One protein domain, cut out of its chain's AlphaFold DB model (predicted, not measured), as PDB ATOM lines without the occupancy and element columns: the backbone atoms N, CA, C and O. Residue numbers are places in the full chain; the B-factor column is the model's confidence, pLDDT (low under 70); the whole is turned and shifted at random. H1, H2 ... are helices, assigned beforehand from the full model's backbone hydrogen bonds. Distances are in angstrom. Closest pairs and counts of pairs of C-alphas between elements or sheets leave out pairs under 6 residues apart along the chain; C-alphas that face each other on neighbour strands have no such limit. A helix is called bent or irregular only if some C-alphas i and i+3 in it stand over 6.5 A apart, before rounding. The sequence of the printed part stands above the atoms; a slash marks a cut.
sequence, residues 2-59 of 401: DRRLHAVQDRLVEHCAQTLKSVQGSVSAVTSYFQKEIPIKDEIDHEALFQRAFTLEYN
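What this domain is: This is residues 2 to 59 of the 401 residues of the protein "Hypothetical protein" of Rotaria magnacalcarata (UniProt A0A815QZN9). Three helices form the sides of an open triangle: the long H1 makes one side, the long H2 turns back from its end as the second, and the short H3 closes the third side by packing on the middle part of H1, residues 8 to 15. The frame is loosely made, since H1 and H3 are its one pair in clear contact, and the corner where H2 passes to H3 sticks out at residues 43 to 48. The printed part has 58 residues with three named helices, in the order H1, H2, H3, and no named strand; the class is all helix. The whole is only just compact, close to loose, with a radius of gyration of the C-alphas of 11.9 A, and the C-alphas span 31 by 26 by 19 A along their three main axes.

Where its parts are: The printed part begins with H1, residues 2 to 20, the longest helix with 19 residues. Its C-alphas run from Asp 2 at (-19.995, 23.831, -20.325) to Leu 20 at (-14.728, 6.354, -39.180), 26.2 A from first to last. A short link of 6 residues leads to H2, residues 27 to 44, which begins with C-alpha 27 at (-23.281, 8.744, -45.572) and measures 25.4 A from first to last C-alpha. H2 has a kink of 29 degrees near residue 36. It is not bent but only just irregular: C-alphas 35 and 38 are 6.8 A apart, and its line is a rough one. A tight link of 1 residue, Asp 45, joins it to H3, residues 46 to 54, 12.3 A from first to last C-alpha, which ends with C-alpha 54 at (-9.046, 12.304, -23.297). Residues 55 to 59 follow H3.

How they stand to each other: H1 and H3 touch, with 10 pairs of C-alphas within 8 A. H1 touches H3 with residues 8 to 15 alone, and the closest C-alphas of the two are those of Leu 12 and Ala 53, 5.0 A apart. Their lines are about perpendicular, at 84 degrees, and their centres are 10.3 A apart. H1 and H2 are close but not clearly touching, with 1 pair of C-alphas within 8 A, those of Leu 20 and Val 30, 7.1 A apart. They run opposite ways at a steep tilt of 65 degrees. H2 and H3 are also close but not clearly touching: their closest C-alphas, those of Asp 42 and Leu 49, are 7.0 A apart. These two run opposite ways at a steep tilt of 62 degrees, with their centres 15.9 A apart. In the backbones of H1 and H3 every O i to N i+4 pair is within hydrogen-bond range, and in H2 this holds for 11 of 14 pairs.

The domain as a whole: The two C-alphas farthest apart are those of Asp 2 and Gln 24, at 33.0 A, while those of Asp 2 and Asn 59, the first and last printed, are 17.5 A apart. Residues 43 to 48, of which 46 to 48 belong to H3, stand free. The printed part has no cut, and neither of the links between the helices is long. The mean pLDDT of the printed part of this predicted model is 71.4; 26 residues are under 70, namely residues 2 to 10, 12 to 14, 16 to 25, 52 to 53 and 56 to 57. The mean is 66 in H1, 79 in H2 and 73 in H3.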
ATOM      1  N   ASP A   2     -19.836  24.078 -18.877       55.00
ATOM      2  CA  ASP A   2     -19.995  23.831 -20.325       55.00
ATOM      3  C   ASP A   2     -18.727  23.728 -21.174       55.00
ATOM      4  O   ASP A   2     -18.644  22.853 -22.024       55.00
ATOM      5  N   ARG A   3     -17.689  24.548 -20.948       57.53
ATOM      6  CA  ARG A   3     -16.481  24.483 -21.804       57.53
ATOM      7  C   ARG A   3     -15.713  23.167 -21.681       57.53
ATOM      8  O   ARG A   3     -15.065  22.755 -22.635       57.53
ATOM      9  N   ARG A   4     -15.756  22.525 -20.507       60.34
ATOM     10  CA  ARG A   4     -15.124  21.212 -20.301       60.34
ATOM     11  C   ARG A   4     -15.979  20.105 -20.910       60.34
ATOM     12  O   ARG A   4     -15.417  19.211 -21.522       60.34
ATOM     13  N   LEU A   5     -17.305  20.215 -20.810       61.25
ATOM     14  CA  LEU A   5     -18.238  19.268 -21.420       61.25
ATOM     15  C   LEU A   5     -18.165  19.311 -22.957       61.25
ATOM     16  O   LEU A   5     -18.032  18.267 -23.581       61.25
ATOM     17  N   HIS A   6     -18.129  20.505 -23.561       64.44
ATOM     18  CA  HIS A   6     -17.911  20.665 -25.005       64.44
ATOM     19  C   HIS A   6     -16.544  20.146 -25.448       64.44
ATOM     20  O   HIS A   6     -16.464  19.440 -26.440       64.44
ATOM     21  N   ALA A   7     -15.473  20.390 -24.686       65.19
ATOM     22  CA  ALA A   7     -14.158  19.846 -25.028       65.19
ATOM     23  C   ALA A   7     -14.110  18.306 -24.968       65.19
ATOM     24  O   ALA A   7     -13.374  17.695 -25.736       65.19
ATOM     25  N   VAL A   8     -14.870  17.678 -24.065       68.44
ATOM     26  CA  VAL A   8     -15.009  16.214 -23.999       68.44
ATOM     27  C   VAL A   8     -15.836  15.700 -25.175       68.44
ATOM     28  O   VAL A   8     -15.432  14.743 -25.828       68.44
ATOM     29  N   GLN A   9     -16.940  16.376 -25.498       68.88
ATOM     30  CA  GLN A   9     -17.789  16.053 -26.643       68.88
ATOM     31  C   GLN A   9     -17.027  16.176 -27.973       68.88
ATOM     32  O   GLN A   9     -17.076  15.260 -28.788       68.88
ATOM     33  N   ASP A  10     -16.252  17.244 -28.164       68.56
ATOM     34  CA  ASP A  10     -15.441  17.465 -29.366       68.56
ATOM     35  C   ASP A  10     -14.365  16.384 -29.527       68.56
ATOM     36  O   ASP A  10     -14.152  15.870 -30.625       68.56
ATOM     37  N   ARG A  11     -13.721  15.979 -28.426       73.00
ATOM     38  CA  ARG A  11     -12.730  14.893 -28.427       73.00
ATOM     39  C   ARG A  11     -13.357  13.531 -28.718       73.00
ATOM     40  O   ARG A  11     -12.781  12.744 -29.463       73.00
ATOM     41  N   LEU A  12     -14.539  13.253 -28.170       69.44
ATOM     42  CA  LEU A  12     -15.293  12.031 -28.465       69.44
ATOM     43  C   LEU A  12     -15.698  11.969 -29.941       69.44
ATOM     44  O   LEU A  12     -15.534  10.930 -30.583       69.44
ATOM     45  N   VAL A  13     -16.170  13.085 -30.501       69.94
ATOM     46  CA  VAL A  13     -16.526  13.191 -31.921       69.94
ATOM     47  C   VAL A  13     -15.291  13.032 -32.808       69.94
ATOM     48  O   VAL A  13     -15.353  12.310 -33.801       69.94
ATOM     49  N   GLU A  14     -14.150  13.624 -32.445       69.44
ATOM     50  CA  GLU A  14     -12.894  13.471 -33.188       69.44
ATOM     51  C   GLU A  14     -12.356  12.031 -33.133       69.44
ATOM     52  O   GLU A  14     -11.924  11.501 -34.160       69.44
ATOM     53  N   HIS A  15     -12.464  11.348 -31.988       70.88
ATOM     54  CA  HIS A  15     -12.151   9.921 -31.867       70.88
ATOM     55  C   HIS A  15     -13.044   9.069 -32.780       70.88
ATOM     56  O   HIS A  15     -12.558   8.228 -33.546       70.88
ATOM     57  N   CYS A  16     -14.355   9.315 -32.749       68.50
ATOM     58  CA  CYS A  16     -15.304   8.620 -33.611       68.50
ATOM     59  C   CYS A  16     -15.014   8.900 -35.092       68.50
ATOM     60  O   CYS A  16     -15.020   7.970 -35.890       68.50
ATOM     61  N   ALA A  17     -14.664  10.137 -35.459       66.88
ATOM     62  CA  ALA A  17     -14.279  10.512 -36.820       66.88
ATOM     63  C   ALA A  17     -12.977   9.833 -37.284       66.88
ATOM     64  O   ALA A  17     -12.877   9.420 -38.439       66.88
ATOM     65  N   GLN A  18     -11.983   9.672 -36.405       66.81
ATOM     66  CA  GLN A  18     -10.762   8.913 -36.707       66.81
ATOM     67  C   GLN A  18     -11.051   7.417 -36.890       66.81
ATOM     68  O   GLN A  18     -10.524   6.808 -37.818       66.81
ATOM     69  N   THR A  19     -11.950   6.850 -36.081       64.50
ATOM     70  CA  THR A  19     -12.427   5.460 -36.224       64.50
ATOM     71  C   THR A  19     -13.267   5.284 -37.500       64.50
ATOM     72  O   THR A  19     -13.215   4.255 -38.167       64.50
ATOM     73  N   LEU A  20     -13.982   6.327 -37.922       64.62
ATOM     74  CA  LEU A  20     -14.728   6.354 -39.180       64.62
ATOM     75  C   LEU A  20     -13.841   6.496 -40.415       64.62
ATOM     76  O   LEU A  20     -14.263   6.087 -41.487       64.62
ATOM     77  N   LYS A  21     -12.596   6.983 -40.304       64.38
ATOM     78  CA  LYS A  21     -11.649   6.926 -41.435       64.38
ATOM     79  C   LYS A  21     -11.321   5.486 -41.847       64.38
ATOM     80  O   LYS A  21     -11.009   5.271 -43.014       64.38
ATOM     81  N   SER A  22     -11.416   4.515 -40.929       59.78
ATOM     82  CA  SER A  22     -11.353   3.084 -41.275       59.78
ATOM     83  C   SER A  22     -12.668   2.518 -41.820       59.78
ATOM     84  O   SER A  22     -12.662   1.474 -42.463       59.78
ATOM     85  N   VAL A  23     -13.785   3.224 -41.630       62.06
ATOM     86  CA  VAL A  23     -15.082   2.916 -42.238       62.06
ATOM     87  C   VAL A  23     -15.172   3.693 -43.555       62.06
ATOM     88  O   VAL A  23     -15.802   4.744 -43.643       62.06
ATOM     89  N   GLN A  24     -14.512   3.207 -44.609       58.34
ATOM     90  CA  GLN A  24     -14.782   3.697 -45.965       58.34
ATOM     91  C   GLN A  24     -16.225   3.331 -46.337       58.34
ATOM     92  O   GLN A  24     -16.500   2.218 -46.779       58.34
ATOM     93  N   GLY A  25     -17.169   4.245 -46.125       62.06
ATOM     94  CA  GLY A  25     -18.581   3.966 -46.353       62.06
ATOM     95  C   GLY A  25     -19.404   5.225 -46.567       62.06
ATOM     96  O   GLY A  25     -19.109   6.283 -46.017       62.06
ATOM     97  N   SER A  26     -20.437   5.094 -47.402       73.69
ATOM     98  CA  SER A  26     -21.408   6.140 -47.734       73.69
ATOM     99  C   SER A  26     -21.995   6.819 -46.487       73.69
ATOM    100  O   SER A  26     -21.967   6.267 -45.388       73.69
ATOM    101  N   VAL A  27     -22.605   7.997 -46.657       75.88
ATOM    102  CA  VAL A  27     -23.281   8.744 -45.572       75.88
ATOM    103  C   VAL A  27     -24.227   7.850 -44.749       75.88
ATOM    104  O   VAL A  27     -24.344   8.017 -43.538       75.88
ATOM    105  N   SER A  28     -24.843   6.845 -45.381       77.44
ATOM    106  CA  SER A  28     -25.692   5.849 -44.719       77.44
ATOM    107  C   SER A  28     -24.923   4.936 -43.748       77.44
ATOM    108  O   SER A  28     -25.387   4.720 -42.630       77.44
ATOM    109  N   ALA A  29     -23.731   4.460 -44.121       76.19
ATOM    110  CA  ALA A  29     -22.885   3.636 -43.255       76.19
ATOM    111  C   ALA A  29     -22.381   4.427 -42.037       76.19
ATOM    112  O   ALA A  29     -22.463   3.948 -40.907       76.19
ATOM    113  N   VAL A  30     -21.955   5.676 -42.255       78.19
ATOM    114  CA  VAL A  30     -21.560   6.596 -41.173       78.19
ATOM    115  C   VAL A  30     -22.733   6.846 -40.219       78.19
ATOM    116  O   VAL A  30     -22.567   6.803 -39.003       78.19
ATOM    117  N   THR A  31     -23.938   7.046 -40.759       80.38
ATOM    118  CA  THR A  31     -25.154   7.255 -39.957       80.38
ATOM    119  C   THR A  31     -25.497   6.020 -39.117       80.38
ATOM    120  O   THR A  31     -25.784   6.151 -37.930       80.38
ATOM    121  N   SER A  32     -25.406   4.816 -39.693       80.44
ATOM    122  CA  SER A  32     -25.661   3.560 -38.973       80.44
ATOM    123  C   SER A  32     -24.660   3.322 -37.838       80.44
ATOM    124  O   SER A  32     -25.055   2.891 -36.756       80.44
ATOM    125  N   TYR A  33     -23.384   3.649 -38.052       80.25
ATOM    126  CA  TYR A  33     -22.340   3.533 -37.032       80.25
ATOM    127  C   TYR A  33     -22.655   4.380 -35.788       80.25
ATOM    128  O   TYR A  33     -22.647   3.874 -34.665       80.25
ATOM    129  N   PHE A  34     -23.010   5.655 -35.987       77.31
ATOM    130  CA  PHE A  34     -23.371   6.553 -34.886       77.31
ATOM    131  C   PHE A  34     -24.688   6.185 -34.204       77.31
ATOM    132  O   PHE A  34     -24.801   6.340 -32.992       77.31
ATOM    133  N   GLN A  35     -25.679   5.709 -34.958       83.06
ATOM    134  CA  GLN A  35     -27.000   5.411 -34.404       83.06
ATOM    135  C   GLN A  35     -27.086   4.051 -33.705       83.06
ATOM    136  O   GLN A  35     -27.924   3.893 -32.823       83.06
ATOM    137  N   LYS A  36     -26.276   3.063 -34.110       82.00
ATOM    138  CA  LYS A  36     -26.405   1.677 -33.630       82.00
ATOM    139  C   LYS A  36     -25.156   1.153 -32.941       82.00
ATOM    140  O   LYS A  36     -25.269   0.552 -31.884       82.00
ATOM    141  N   GLU A  37     -23.972   1.364 -33.509       78.50
ATOM    142  CA  GLU A  37     -22.750   0.725 -33.000       78.50
ATOM    143  C   GLU A  37     -22.112   1.478 -31.832       78.50
ATOM    144  O   GLU A  37     -21.605   0.849 -30.906       78.50
ATOM    145  N   ILE A  38     -22.130   2.814 -31.853       78.00
ATOM    146  CA  ILE A  38     -21.571   3.628 -30.764       78.00
ATOM    147  C   ILE A  38     -22.324   3.434 -29.439       78.00
ATOM    148  O   ILE A  38     -21.639   3.175 -28.454       78.00
ATOM    149  N   PRO A  39     -23.673   3.477 -29.381       82.50
ATOM    150  CA  PRO A  39     -24.404   3.240 -28.134       82.50
ATOM    151  C   PRO A  39     -24.088   1.878 -27.505       82.50
ATOM    152  O   PRO A  39     -23.877   1.790 -26.302       82.50
ATOM    153  N   ILE A  40     -23.958   0.832 -28.330       81.88
ATOM    154  CA  ILE A  40     -23.603  -0.519 -27.870       81.88
ATOM    155  C   ILE A  40     -22.179  -0.548 -27.294       81.88
ATOM    156  O   ILE A  40     -21.938  -1.177 -26.270       81.88
ATOM    157  N   LYS A  41     -21.215   0.121 -27.940       73.56
ATOM    158  CA  LYS A  41     -19.830   0.199 -27.441       73.56
ATOM    159  C   LYS A  41     -19.723   1.002 -26.146       73.56
ATOM    160  O   LYS A  41     -18.897   0.665 -25.305       73.56
ATOM    161  N   ASP A  42     -20.544   2.038 -26.016       74.81
ATOM    162  CA  ASP A  42     -20.653   2.863 -24.817       74.81
ATOM    163  C   ASP A  42     -21.162   1.997 -23.647       74.81
ATOM    164  O   ASP A  42     -20.455   1.862 -22.655       74.81
ATOM    165  N   GLU A  43     -22.282   1.278 -23.817       78.06
ATOM    166  CA  GLU A  43     -22.846   0.373 -22.794       78.06
ATOM    167  C   GLU A  43     -21.874  -0.724 -22.315       78.06
ATOM    168  O   GLU A  43     -21.972  -1.182 -21.175       78.06
ATOM    169  N   ILE A  44     -20.943  -1.158 -23.174       77.69
ATOM    170  CA  ILE A  44     -19.963  -2.208 -22.862       77.69
ATOM    171  C   ILE A  44     -18.762  -1.661 -22.073       77.69
ATOM    172  O   ILE A  44     -18.324  -2.316 -21.128       77.69
ATOM    173  N   ASP A  45     -18.202  -0.506 -22.456       73.06
ATOM    174  CA  ASP A  45     -17.033   0.086 -21.784       73.06
ATOM    175  C   ASP A  45     -16.928   1.604 -22.024       73.06
ATOM    176  O   ASP A  45     -16.120   2.102 -22.819       73.06
ATOM    177  N   HIS A  46     -17.760   2.351 -21.294       75.06
ATOM    178  CA  HIS A  46     -17.749   3.814 -21.277       75.06
ATOM    179  C   HIS A  46     -16.360   4.381 -20.924       75.06
ATOM    180  O   HIS A  46     -15.898   5.348 -21.533       75.06
ATOM    181  N   GLU A  47     -15.664   3.786 -19.952       75.81
ATOM    182  CA  GLU A  47     -14.425   4.338 -19.396       75.81
ATOM    183  C   GLU A  47     -13.277   4.283 -20.414       75.81
ATOM    184  O   GLU A  47     -12.558   5.271 -20.587       75.81
ATOM    185  N   ALA A  48     -13.146   3.192 -21.179       74.69
ATOM    186  CA  ALA A  48     -12.159   3.107 -22.256       74.69
ATOM    187  C   ALA A  48     -12.411   4.133 -23.377       74.69
ATOM    188  O   ALA A  48     -11.461   4.705 -23.928       74.69
ATOM    189  N   LEU A  49     -13.682   4.399 -23.702       72.19
ATOM    190  CA  LEU A  49     -14.077   5.384 -24.711       72.19
ATOM    191  C   LEU A  49     -13.697   6.810 -24.275       72.19
ATOM    192  O   LEU A  49     -13.088   7.558 -25.049       72.19
ATOM    193  N   PHE A  50     -13.981   7.167 -23.019       73.56
ATOM    194  CA  PHE A  50     -13.598   8.458 -22.447       73.56
ATOM    195  C   PHE A  50     -12.085   8.597 -22.309       73.56
ATOM    196  O   PHE A  50     -11.543   9.615 -22.736       73.56
ATOM    197  N   GLN A  51     -11.378   7.593 -21.782       76.75
ATOM    198  CA  GLN A  51      -9.918   7.638 -21.647       76.75
ATOM    199  C   GLN A  51      -9.244   7.886 -22.994       76.75
ATOM    200  O   GLN A  51      -8.378   8.757 -23.109       76.75
ATOM    201  N   ARG A  52      -9.693   7.194 -24.046       69.56
ATOM    202  CA  ARG A  52      -9.148   7.380 -25.390       69.56
ATOM    203  C   ARG A  52      -9.509   8.737 -25.988       69.56
ATOM    204  O   ARG A  52      -8.639   9.376 -26.576       69.56
ATOM    205  N   ALA A  53     -10.720   9.247 -25.765       68.06
ATOM    206  CA  ALA A  53     -11.064  10.624 -26.122       68.06
ATOM    207  C   ALA A  53     -10.210  11.651 -25.357       68.06
ATOM    208  O   ALA A  53      -9.756  12.637 -25.934       68.06
ATOM    209  N   PHE A  54      -9.903  11.416 -24.082       72.19
ATOM    210  CA  PHE A  54      -9.046  12.304 -23.297       72.19
ATOM    211  C   PHE A  54      -7.595  12.328 -23.782       72.19
ATOM    212  O   PHE A  54      -6.960  13.375 -23.640       72.19
ATOM    213  N   THR A  55      -7.103  11.252 -24.412       72.38
ATOM    214  CA  THR A  55      -5.779  11.249 -25.065       72.38
ATOM    215  C   THR A  55      -5.695  12.161 -26.292       72.38
ATOM    216  O   THR A  55      -4.594  12.500 -26.720       72.38
ATOM    217  N   LEU A  56      -6.830  12.600 -26.848       69.06
ATOM    218  CA  LEU A  56      -6.844  13.540 -27.964       69.06
ATOM    219  C   LEU A  56      -6.627  14.975 -27.472       69.06
ATOM    220  O   LEU A  56      -7.375  15.513 -26.646       69.06
ATOM    221  N   GLU A  57      -5.598  15.622 -28.011       68.94
ATOM    222  CA  GLU A  57      -5.263  17.008 -27.699       68.94
ATOM    223  C   GLU A  57      -6.055  17.988 -28.573       68.94
ATOM    224  O   GLU A  57      -5.759  18.212 -29.749       68.94
ATOM    225  N   TYR A  58      -7.049  18.640 -27.971       71.19
ATOM    226  CA  TYR A  58      -7.793  19.719 -28.620       71.19
ATOM    227  C   TYR A  58      -6.902  20.955 -28.847       71.19
ATOM    228  O   TYR A  58      -6.539  21.669 -27.906       71.19
ATOM    229  N   ASN A  59      -6.593  21.265 -30.109       79.62
ATOM    230  CA  ASN A  59      -5.835  22.463 -30.468       79.62
ATOM    231  C   ASN A  59      -6.767  23.661 -30.705       79.62
ATOM    232  O   ASN A  59      -7.222  23.921 -31.822       79.62
TER     233      ASN A  59